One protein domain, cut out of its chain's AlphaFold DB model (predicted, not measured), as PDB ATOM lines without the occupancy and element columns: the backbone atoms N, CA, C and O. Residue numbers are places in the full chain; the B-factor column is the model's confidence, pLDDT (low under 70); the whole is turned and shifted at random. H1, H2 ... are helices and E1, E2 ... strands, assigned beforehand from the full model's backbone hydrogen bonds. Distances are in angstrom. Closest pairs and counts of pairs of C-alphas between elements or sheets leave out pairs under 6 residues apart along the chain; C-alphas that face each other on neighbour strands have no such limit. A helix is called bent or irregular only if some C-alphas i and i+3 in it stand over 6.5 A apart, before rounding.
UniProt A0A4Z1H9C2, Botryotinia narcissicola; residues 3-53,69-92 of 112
ATOM      1  N   SER A   3     -33.947 -46.913  28.919       44.19
ATOM      2  CA  SER A   3     -35.265 -46.519  28.385       44.19
ATOM      3  C   SER A   3     -35.243 -45.277  27.482       44.19
ATOM      4  O   SER A   3     -36.160 -45.095  26.685       44.19
ATOM      5  N   GLY A   4     -34.198 -44.444  27.570       45.66
ATOM      6  CA  GLY A   4     -34.059 -43.227  26.762       45.66
ATOM      7  C   GLY A   4     -33.815 -43.520  25.280       45.66
ATOM      8  O   GLY A   4     -34.559 -43.031  24.439       45.66
ATOM      9  N   LEU A   5     -32.848 -44.385  24.947       49.19
ATOM     10  CA  LEU A   5     -32.467 -44.643  23.548       49.19
ATOM     11  C   LEU A   5     -33.613 -45.200  22.687       49.19
ATOM     12  O   LEU A   5     -33.687 -44.884  21.503       49.19
ATOM     13  N   SER A   6     -34.512 -46.000  23.268       56.25
ATOM     14  CA  SER A   6     -35.657 -46.569  22.541       56.25
ATOM     15  C   SER A   6     -36.634 -45.480  22.080       56.25
ATOM     16  O   SER A   6     -36.987 -45.419  20.905       56.25
ATOM     17  N   SER A   7     -36.984 -44.549  22.977       53.47
ATOM     18  CA  SER A   7     -37.913 -43.452  22.674       53.47
ATOM     19  C   SER A   7     -37.342 -42.466  21.654       53.47
ATOM     20  O   SER A   7     -38.084 -41.971  20.809       53.47
ATOM     21  N   TYR A   8     -36.030 -42.210  21.707       59.28
ATOM     22  CA  TYR A   8     -35.340 -41.399  20.704       59.28
ATOM     23  C   TYR A   8     -35.431 -42.068  19.334       59.28
ATOM     24  O   TYR A   8     -35.927 -41.471  18.386       59.28
ATOM     25  N   ASN A   9     -35.040 -43.339  19.231       60.66
ATOM     26  CA  ASN A   9     -35.031 -44.042  17.950       60.66
ATOM     27  C   ASN A   9     -36.441 -44.122  17.322       60.66
ATOM     28  O   ASN A   9     -36.588 -44.031  16.107       60.66
ATOM     29  N   THR A  10     -37.498 -44.213  18.140       60.03
ATOM     30  CA  THR A  10     -38.894 -44.116  17.678       60.03
ATOM     31  C   THR A  10     -39.259 -42.726  17.150       60.03
ATOM     32  O   THR A  10     -39.914 -42.637  16.113       60.03
ATOM     33  N   PHE A  11     -38.848 -41.653  17.831       68.75
ATOM     34  CA  PHE A  11     -39.096 -40.276  17.397       68.75
ATOM     35  C   PHE A  11     -38.435 -39.983  16.044       68.75
ATOM     36  O   PHE A  11     -39.124 -39.633  15.087       68.75
ATOM     37  N   TYR A  12     -37.127 -40.244  15.932       62.53
ATOM     38  CA  TYR A  12     -36.365 -40.016  14.701       62.53
ATOM     39  C   TYR A  12     -36.945 -40.799  13.514       62.53
ATOM     40  O   TYR A  12     -37.145 -40.234  12.443       62.53
ATOM     41  N   LYS A  13     -37.300 -42.079  13.704       59.78
ATOM     42  CA  LYS A  13     -37.903 -42.902  12.639       59.78
ATOM     43  C   LYS A  13     -39.249 -42.364  12.147       59.78
ATOM     44  O   LYS A  13     -39.517 -42.417  10.951       59.78
ATOM     45  N   LYS A  14     -40.096 -41.846  13.044       59.44
ATOM     46  CA  LYS A  14     -41.396 -41.270  12.662       59.44
ATOM     47  C   LYS A  14     -41.239 -39.978  11.860       59.44
ATOM     48  O   LYS A  14     -41.982 -39.786  10.905       59.44
ATOM     49  N   VAL A  15     -40.278 -39.130  12.225       59.28
ATOM     50  CA  VAL A  15     -40.008 -37.871  11.511       59.28
ATOM     51  C   VAL A  15     -39.418 -38.138  10.124       59.28
ATOM     52  O   VAL A  15     -39.896 -37.582   9.140       59.28
ATOM     53  N   LEU A  16     -38.440 -39.042  10.021       54.09
ATOM     54  CA  LEU A  16     -37.782 -39.364   8.748       54.09
ATOM     55  C   LEU A  16     -38.747 -39.934   7.696       54.09
ATOM     56  O   LEU A  16     -38.627 -39.602   6.522       54.09
ATOM     57  N   ASN A  17     -39.734 -40.737   8.103       51.84
ATOM     58  CA  ASN A  17     -40.701 -41.329   7.169       51.84
ATOM     59  C   ASN A  17     -41.637 -40.304   6.503       51.84
ATOM     60  O   ASN A  17     -42.192 -40.600   5.450       51.84
ATOM     61  N   ILE A  18     -41.811 -39.113   7.083       55.47
ATOM     62  CA  ILE A  18     -42.653 -38.055   6.499       55.47
ATOM     63  C   ILE A  18     -41.991 -37.445   5.263       55.47
ATOM     64  O   ILE A  18     -42.668 -37.194   4.271       55.47
ATOM     65  N   MET A  19     -40.665 -37.279   5.289       51.53
ATOM     66  CA  MET A  19     -39.902 -36.675   4.186       51.53
ATOM     67  C   MET A  19     -39.943 -37.505   2.899       51.53
ATOM     68  O   MET A  19     -39.693 -36.982   1.821       51.53
ATOM     69  N   ALA A  20     -40.272 -38.797   2.994       43.28
ATOM     70  CA  ALA A  20     -40.325 -39.704   1.851       43.28
ATOM     71  C   ALA A  20     -41.681 -39.705   1.113       43.28
ATOM     72  O   ALA A  20     -41.816 -40.395   0.106       43.28
ATOM     73  N   SER A  21     -42.695 -38.984   1.607       43.38
ATOM     74  CA  SER A  21     -44.057 -39.022   1.065       43.38
ATOM     75  C   SER A  21     -44.505 -37.640   0.585       43.38
ATOM     76  O   SER A  21     -45.150 -36.884   1.308       43.38
ATOM     77  N   THR A  22     -44.182 -37.314  -0.666       50.72
ATOM     78  CA  THR A  22     -44.795 -36.191  -1.390       50.72
ATOM     79  C   THR A  22     -45.456 -36.720  -2.659       50.72
ATOM     80  O   THR A  22     -44.775 -37.280  -3.516       50.72
ATOM     81  N   ASN A  23     -46.775 -36.546  -2.785       51.41
ATOM     82  CA  ASN A  23     -47.494 -36.829  -4.027       51.41
ATOM     83  C   ASN A  23     -47.440 -35.598  -4.944       51.41
ATOM     84  O   ASN A  23     -47.765 -34.485  -4.530       51.41
ATOM     85  N   ASN A  24     -47.028 -35.814  -6.193       47.59
ATOM     86  CA  ASN A  24     -47.016 -34.795  -7.239       47.59
ATOM     87  C   ASN A  24     -48.447 -34.540  -7.714       47.59
ATOM     88  O   ASN A  24     -49.099 -35.486  -8.135       47.59
ATOM     89  N   ASN A  25     -48.911 -33.289  -7.692       44.50
ATOM     90  CA  ASN A  25     -50.058 -32.837  -8.487       44.50
ATOM     91  C   ASN A  25     -49.895 -31.359  -8.873       44.50
ATOM     92  O   ASN A  25     -49.216 -30.597  -8.184       44.50
ATOM     93  N   GLU A  26     -50.450 -30.975 -10.016       46.94
ATOM     94  CA  GLU A  26     -50.263 -29.677 -10.673       46.94
ATOM     95  C   GLU A  26     -51.104 -28.540 -10.051       46.94
ATOM     96  O   GLU A  26     -51.821 -28.715  -9.069       46.94
ATOM     97  N   SER A  27     -50.881 -27.325 -10.550       48.84
ATOM     98  CA  SER A  27     -51.251 -26.012 -10.006       48.84
ATOM     99  C   SER A  27     -52.757 -25.737  -9.879       48.84
ATOM    100  O   SER A  27     -53.488 -25.868 -10.857       48.84
ATOM    101  N   GLY A  28     -53.176 -25.219  -8.715       52.72
ATOM    102  CA  GLY A  28     -54.468 -24.539  -8.518       52.72
ATOM    103  C   GLY A  28     -55.361 -25.098  -7.405       52.72
ATOM    104  O   GLY A  28     -56.287 -24.413  -6.978       52.72
ATOM    105  N   GLU A  29     -55.079 -26.298  -6.894       65.62
ATOM    106  CA  GLU A  29     -55.937 -26.973  -5.914       65.62
ATOM    107  C   GLU A  29     -55.236 -27.269  -4.584       65.62
ATOM    108  O   GLU A  29     -54.008 -27.314  -4.476       65.62
ATOM    109  N   ARG A  30     -56.071 -27.473  -3.558       69.12
ATOM    110  CA  ARG A  30     -55.671 -27.919  -2.223       69.12
ATOM    111  C   ARG A  30     -54.765 -29.151  -2.318       69.12
ATOM    112  O   ARG A  30     -55.149 -30.156  -2.908       69.12
ATOM    113  N   ARG A  31     -53.583 -29.093  -1.700       80.25
ATOM    114  CA  ARG A  31     -52.589 -30.180  -1.739       80.25
ATOM    115  C   ARG A  31     -52.647 -31.014  -0.474       80.25
ATOM    116  O   ARG A  31     -52.600 -30.464   0.622       80.25
ATOM    117  N   GLU A  32     -52.695 -32.332  -0.615       88.81
ATOM    118  CA  GLU A  32     -52.488 -33.236   0.514       88.81
ATOM    119  C   GLU A  32     -50.995 -33.457   0.764       88.81
ATOM    120  O   GLU A  32     -50.226 -33.735  -0.156       88.81
ATOM    121  N   VAL A  33     -50.589 -33.347   2.025       89.06
ATOM    122  CA  VAL A  33     -49.214 -33.563   2.483       89.06
ATOM    123  C   VAL A  33     -49.209 -34.432   3.730       89.06
ATOM    124  O   VAL A  33     -50.167 -34.423   4.500       89.06
ATOM    125  N   GLN A  34     -48.122 -35.162   3.964       91.88
ATOM    126  CA  GLN A  34     -47.895 -35.833   5.242       91.88
ATOM    127  C   GLN A  34     -47.230 -34.865   6.226       91.88
ATOM    128  O   GLN A  34     -46.309 -34.135   5.862       91.88
ATOM    129  N   ALA A  35     -47.675 -34.861   7.481       91.56
ATOM    130  CA  ALA A  35     -47.143 -33.997   8.533       91.56
ATOM    131  C   ALA A  35     -46.881 -34.773   9.830       91.56
ATOM    132  O   ALA A  35     -47.606 -35.710  10.164       91.56
ATOM    133  N   SER A  36     -45.862 -34.351  10.589       94.06
ATOM    134  CA  SER A  36     -45.584 -34.874  11.934       94.06
ATOM    135  C   SER A  36     -46.392 -34.096  12.949       94.06
ATOM    136  O   SER A  36     -46.074 -32.940  13.209       94.06
ATOM    137  N   VAL A  37     -47.423 -34.705  13.520       95.94
ATOM    138  CA  VAL A  37     -48.361 -34.027  14.413       95.94
ATOM    139  C   VAL A  37     -48.257 -34.619  15.808       95.94
ATOM    140  O   VAL A  37     -48.462 -35.815  16.021       95.94
ATOM    141  N   LEU A  38     -47.936 -33.765  16.771       96.50
ATOM    142  CA  LEU A  38     -47.835 -34.103  18.179       96.50
ATOM    143  C   LEU A  38     -49.144 -33.744  18.884       96.50
ATOM    144  O   LEU A  38     -49.512 -32.576  18.908       96.50
ATOM    145  N   HIS A  39     -49.822 -34.728  19.475       97.38
ATOM    146  CA  HIS A  39     -51.100 -34.548  20.195       97.38
ATOM    147  C   HIS A  39     -50.953 -34.504  21.716       97.38
ATOM    148  O   HIS A  39     -51.880 -34.148  22.439       97.38
ATOM    149  N   GLY A  40     -49.781 -34.886  22.205       96.12
ATOM    150  CA  GLY A  40     -49.454 -34.973  23.615       96.12
ATOM    151  C   GLY A  40     -48.026 -35.465  23.786       96.12
ATOM    152  O   GLY A  40     -47.343 -35.800  22.814       96.12
ATOM    153  N   ALA A  41     -47.564 -35.547  25.032       95.75
ATOM    154  CA  ALA A  41     -46.247 -36.093  25.325       95.75
ATOM    155  C   ALA A  41     -46.145 -37.527  24.777       95.75
ATOM    156  O   ALA A  41     -46.912 -38.412  25.147       95.75
ATOM    157  N   LYS A  42     -45.175 -37.736  23.887       95.50
ATOM    158  CA  LYS A  42     -44.868 -38.972  23.159       95.50
ATOM    159  C   LYS A  42     -45.940 -39.451  22.176       95.50
ATOM    160  O   LYS A  42     -45.736 -40.490  21.544       95.50
ATOM    161  N   ASP A  43     -47.010 -38.682  21.968       96.00
ATOM    162  CA  ASP A  43     -48.076 -38.997  21.011       96.00
ATOM    163  C   ASP A  43     -47.847 -38.297  19.665       96.00
ATOM    164  O   ASP A  43     -48.564 -37.371  19.283       96.00
ATOM    165  N   LEU A  44     -46.781 -38.709  18.969       95.31
ATOM    166  CA  LEU A  44     -46.455 -38.231  17.623       95.31
ATOM    167  C   LEU A  44     -47.059 -39.150  16.560       95.31
ATOM    168  O   LEU A  44     -46.791 -40.362  16.564       95.31
ATOM    169  N   LYS A  45     -47.804 -38.570  15.623       94.12
ATOM    170  CA  LYS A  45     -48.463 -39.264  14.514       94.12
ATOM    171  C   LYS A  45     -48.050 -38.645  13.188       94.12
ATOM    172  O   LYS A  45     -47.720 -37.466  13.120       94.12
ATOM    173  N   VAL A  46     -48.054 -39.469  12.150       93.50
ATOM    174  CA  VAL A  46     -48.005 -38.989  10.772       93.50
ATOM    175  C   VAL A  46     -49.447 -38.824  10.322       93.50
ATOM    176  O   VAL A  46     -50.226 -39.769  10.448       93.50
ATOM    177  N   GLU A  47     -49.809 -37.633   9.861       92.94
ATOM    178  CA  GLU A  47     -51.170 -37.324   9.428       92.94
ATOM    179  C   GLU A  47     -51.172 -36.655   8.065       92.94
ATOM    180  O   GLU A  47     -50.351 -35.774   7.799       92.94
ATOM    181  N   THR A  48     -52.153 -37.015   7.240       93.06
ATOM    182  CA  THR A  48     -52.470 -36.257   6.035       93.06
ATOM    183  C   THR A  48     -53.064 -34.907   6.427       93.06
ATOM    184  O   THR A  48     -54.003 -34.831   7.223       93.06
ATOM    185  N   ARG A  49     -52.528 -33.831   5.858       89.62
ATOM    186  CA  ARG A  49     -53.034 -32.466   5.993       89.62
ATOM    187  C   ARG A  49     -53.275 -31.871   4.625       89.62
ATOM    188  O   ARG A  49     -52.565 -32.175   3.674       89.62
ATOM    189  N   THR A  50     -54.264 -30.996   4.554       88.88
ATOM    190  CA  THR A  50     -54.608 -30.288   3.329       88.88
ATOM    191  C   THR A  50     -54.077 -28.864   3.413       88.88
ATOM    192  O   THR A  50     -54.426 -28.126   4.331       88.88
ATOM    193  N   LEU A  51     -53.235 -28.484   2.460       87.50
ATOM    194  CA  LEU A  51     -52.716 -27.132   2.300       87.50
ATOM    195  C   LEU A  51     -53.544 -26.382   1.261       87.50
ATOM    196  O   LEU A  51     -53.894 -26.944   0.222       87.50
ATOM    197  N   GLY A  52     -53.855 -25.120   1.548       87.25
ATOM    198  CA  GLY A  52     -54.396 -24.190   0.561       87.25
ATOM    199  C   GLY A  52     -53.322 -23.680  -0.403       87.25
ATOM    200  O   GLY A  52     -52.157 -24.071  -0.327       87.25
ATOM    201  N   VAL A  53     -53.743 -22.795  -1.302       88.56
ATOM    202  CA  VAL A  53     -52.831 -21.937  -2.071       88.56
ATOM    203  C   VAL A  53     -52.200 -20.930  -1.092       88.56
ATOM    204  O   VAL A  53     -52.911 -20.511  -0.178       88.56
ATOM    205  N   CYS A  69     -33.985 -30.586  16.302       92.12
ATOM    206  CA  CYS A  69     -33.348 -29.818  17.355       92.12
ATOM    207  C   CYS A  69     -33.703 -30.372  18.745       92.12
ATOM    208  O   CYS A  69     -34.662 -31.128  18.938       92.12
ATOM    209  N   GLY A  70     -32.941 -29.973  19.767       91.81
ATOM    210  CA  GLY A  70     -33.234 -30.323  21.160       91.81
ATOM    211  C   GLY A  70     -34.608 -29.827  21.633       91.81
ATOM    212  O   GLY A  70     -35.247 -30.474  22.462       91.81
ATOM    213  N   SER A  71     -35.109 -28.721  21.077       93.62
ATOM    214  CA  SER A  71     -36.453 -28.198  21.358       93.62
ATOM    215  C   SER A  71     -37.564 -29.145  20.885       93.62
ATOM    216  O   SER A  71     -38.519 -29.365  21.632       93.62
ATOM    217  N   ASP A  72     -37.424 -29.776  19.713       94.19
ATOM    218  CA  ASP A  72     -38.394 -30.765  19.215       94.19
ATOM    219  C   ASP A  72     -38.494 -31.955  20.170       94.19
ATOM    220  O   ASP A  72     -39.580 -32.467  20.444       94.19
ATOM    221  N   LEU A  73     -37.359 -32.358  20.740       93.31
ATOM    222  CA  LEU A  73     -37.300 -33.417  21.732       93.31
ATOM    223  C   LEU A  73     -37.960 -33.011  23.060       93.31
ATOM    224  O   LEU A  73     -38.637 -33.839  23.675       93.31
ATOM    225  N   HIS A  74     -37.785 -31.765  23.514       95.44
ATOM    226  CA  HIS A  74     -38.500 -31.257  24.689       95.44
ATOM    227  C   HIS A  74     -40.015 -31.307  24.471       95.44
ATOM    228  O   HIS A  74     -40.731 -31.856  25.317       95.44
ATOM    229  N   TYR A  75     -40.495 -30.852  23.311       96.38
ATOM    230  CA  TYR A  75     -41.907 -30.960  22.957       96.38
ATOM    231  C   TYR A  75     -42.366 -32.412  22.874       96.38
ATOM    232  O   TYR A  75     -43.351 -32.766  23.515       96.38
ATOM    233  N   TYR A  76     -41.639 -33.282  22.177       95.56
ATOM    234  CA  TYR A  76     -41.999 -34.693  22.085       95.56
ATOM    235  C   TYR A  76     -42.091 -35.351  23.467       95.56
ATOM    236  O   TYR A  76     -43.055 -36.054  23.748       95.56
ATOM    237  N   ASN A  77     -41.132 -35.117  24.362       95.31
ATOM    238  CA  ASN A  77     -41.112 -35.781  25.665       95.31
ATOM    239  C   ASN A  77     -42.091 -35.195  26.685       95.31
ATOM    240  O   ASN A  77     -42.552 -35.934  27.558       95.31
ATOM    241  N   HIS A  78     -42.370 -33.891  26.620       96.12
ATOM    242  CA  HIS A  78     -43.058 -33.169  27.697       96.12
ATOM    243  C   HIS A  78     -44.266 -32.351  27.242       96.12
ATOM    244  O   HIS A  78     -44.939 -31.764  28.084       96.12
ATOM    245  N   TYR A  79     -44.539 -32.294  25.938       96.44
ATOM    246  CA  TYR A  79     -45.563 -31.443  25.326       96.44
ATOM    247  C   TYR A  79     -45.422 -29.954  25.682       96.44
ATOM    248  O   TYR A  79     -46.389 -29.194  25.736       96.44
ATOM    249  N   ARG A  80     -44.180 -29.543  25.957       96.31
ATOM    250  CA  ARG A  80     -43.788 -28.174  26.281       96.31
ATOM    251  C   ARG A  80     -42.294 -27.970  26.055       96.31
ATOM    252  O   ARG A  80     -41.529 -28.933  26.114       96.31
ATOM    253  N   ASN A  81     -41.884 -26.719  25.906       95.81
ATOM    254  CA  ASN A  81     -40.485 -26.309  25.948       95.81
ATOM    255  C   ASN A  81     -40.332 -25.177  26.975       95.81
ATOM    256  O   ASN A  81     -40.804 -24.064  26.754       95.81
ATOM    257  N   GLY A  82     -39.748 -25.488  28.136       93.62
ATOM    258  CA  GLY A  82     -39.767 -24.591  29.295       93.62
ATOM    259  C   GLY A  82     -41.201 -24.267  29.732       93.62
ATOM    260  O   GLY A  82     -41.987 -25.172  30.043       93.62
ATOM    261  N   ASP A  83     -41.530 -22.977  29.718       95.69
ATOM    262  CA  ASP A  83     -42.855 -22.446  30.066       95.69
ATOM    263  C   ASP A  83     -43.829 -22.409  28.873       95.69
ATOM    264  O   ASP A  83     -45.011 -22.108  29.036       95.69
ATOM    265  N   ILE A  84     -43.366 -22.762  27.667       94.62
ATOM    266  CA  ILE A  84     -44.199 -22.810  26.463       94.62
ATOM    267  C   ILE A  84     -44.943 -24.141  26.430       94.62
ATOM    268  O   ILE A  84     -44.384 -25.169  26.049       94.62
ATOM    269  N   ILE A  85     -46.211 -24.120  26.838       94.94
ATOM    270  CA  ILE A  85     -47.079 -25.301  26.903       94.94
ATOM    271  C   ILE A  85     -47.900 -25.418  25.618       94.94
ATOM    272  O   ILE A  85     -48.631 -24.495  25.255       94.94
ATOM    273  N   VAL A  86     -47.831 -26.581  24.969       95.25
ATOM    274  CA  VAL A  86     -48.664 -26.888  23.805       95.25
ATOM    275  C   VAL A  86     -50.091 -27.184  24.274       95.25
ATOM    276  O   VAL A  86     -50.309 -27.993  25.175       95.25
ATOM    277  N   ARG A  87     -51.078 -26.502  23.684       95.12
ATOM    278  CA  ARG A  87     -52.500 -26.619  24.070       95.12
ATOM    279  C   ARG A  87     -53.354 -27.356  23.045       95.12
ATOM    280  O   ARG A  87     -54.432 -27.830  23.383       95.12
ATOM    281  N   VAL A  88     -52.875 -27.439  21.810       96.06
ATOM    282  CA  VAL A  88     -53.549 -28.071  20.671       96.06
ATOM    283  C   VAL A  88     -52.522 -28.852  19.858       96.06
ATOM    284  O   VAL A  88     -51.340 -28.516  19.949       96.06
ATOM    285  N   PRO A  89     -52.934 -29.868  19.078       96.00
ATOM    286  CA  PRO A  89     -51.997 -30.655  18.291       96.00
ATOM    287  C   PRO A  89     -51.075 -29.783  17.435       96.00
ATOM    288  O   PRO A  89     -51.535 -28.877  16.740       96.00
ATOM    289  N   MET A  90     -49.774 -30.059  17.490       95.06
ATOM    290  CA  MET A  90     -48.733 -29.208  16.909       95.06
ATOM    291  C   MET A  90     -47.944 -29.956  15.838       95.06
ATOM    292  O   MET A  90     -47.484 -31.072  16.078       95.06
ATOM    293  N   THR A  91     -47.748 -29.328  14.679       93.50
ATOM    294  CA  THR A  91     -46.832 -29.843  13.655       93.50
ATOM    295  C   THR A  91     -45.385 -29.537  14.051       93.50
ATOM    296  O   THR A  91     -45.075 -28.392  14.372       93.50
ATOM    297  N   LEU A  92     -44.512 -30.547  14.053       92.25
ATOM    298  CA  LEU A  92     -43.080 -30.389  14.357       92.25
ATOM    299  C   LEU A  92     -42.243 -30.115  13.098       92.25
ATOM    300  O   LEU A  92     -42.697 -30.366  11.982       92.25
TER     301      LEU A  92
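This is residues 3 to 53 and 69 to 92 of the 112 residues of a protein of Botryotinia narcissicola (UniProt A0A4Z1H9C2). A long, bent two-stranded hairpin, E1 and E2, and a long helix, H1, run lengthwise beside each other, and a short helix, H2, sits near the turn end of the hairpin. A long link swings out past the other end of the hairpin before entering E1, and the last residues fold back to pair with E1. The printed part has 75 residues with two named helices and two named strands in the order H1, E1, E2, H2; the sheet, E1 - E2, is antiparallel and the class is mixed, helices and strands. The whole is loose, with a radius of gyration of the C-alphas of 14.2 A, and elongated, spanning 44 by 25 by 18 A.

H1, residues 3 to 19, comes closest to E1, residues 31 to 38, at the C-alphas of Ile 18 and Gln 34, 5.8 A apart. E1 and E2, residues 44 to 51, form a hairpin at 150 degrees between directions; N 33 and O 49 are within hydrogen-bond range at 2.8 A, as are N 45 and O 37 at 2.9 A. E1 bends by 52 degrees at residue 34, E2 by 56 degrees at residue 48. H2, residues 70 to 78, is close to H1 but not clearly touching, opposite ways at a steep tilt of 66 degrees; their closest C-alphas, of Phe 11 and Tyr 76, are 7.8 A apart. The closest C-alphas of E1 and H2, of Leu 38 and Tyr 76, are 7.0 A apart. Residues 37 to 38 of E1 pair antiparallel with residues 90 to 91. Every O i to N i+4 pair is within hydrogen-bond range in H2, and 10 of 13 in H1.

H1 begins at C-alpha 3, (-35.265, -46.519, 28.385), and is 26.5 A long. E1 measures 20.8 A and E2 19.9 A. H2, 12.1 A, ends at C-alpha 78, (-43.058, -33.169, 27.697).

The C-alphas farthest apart, of Ser 3 and Gly 28, are 47.1 A apart. Residues 54 to 68 are not printed, and C-alphas 53 and 69 are 28.6 A apart across this cut. The link from H1 to E1 is long, that from E1 to E2 tight. Mean pLDDT of the printed part is 78.8; residues 3 to 30 are under 70.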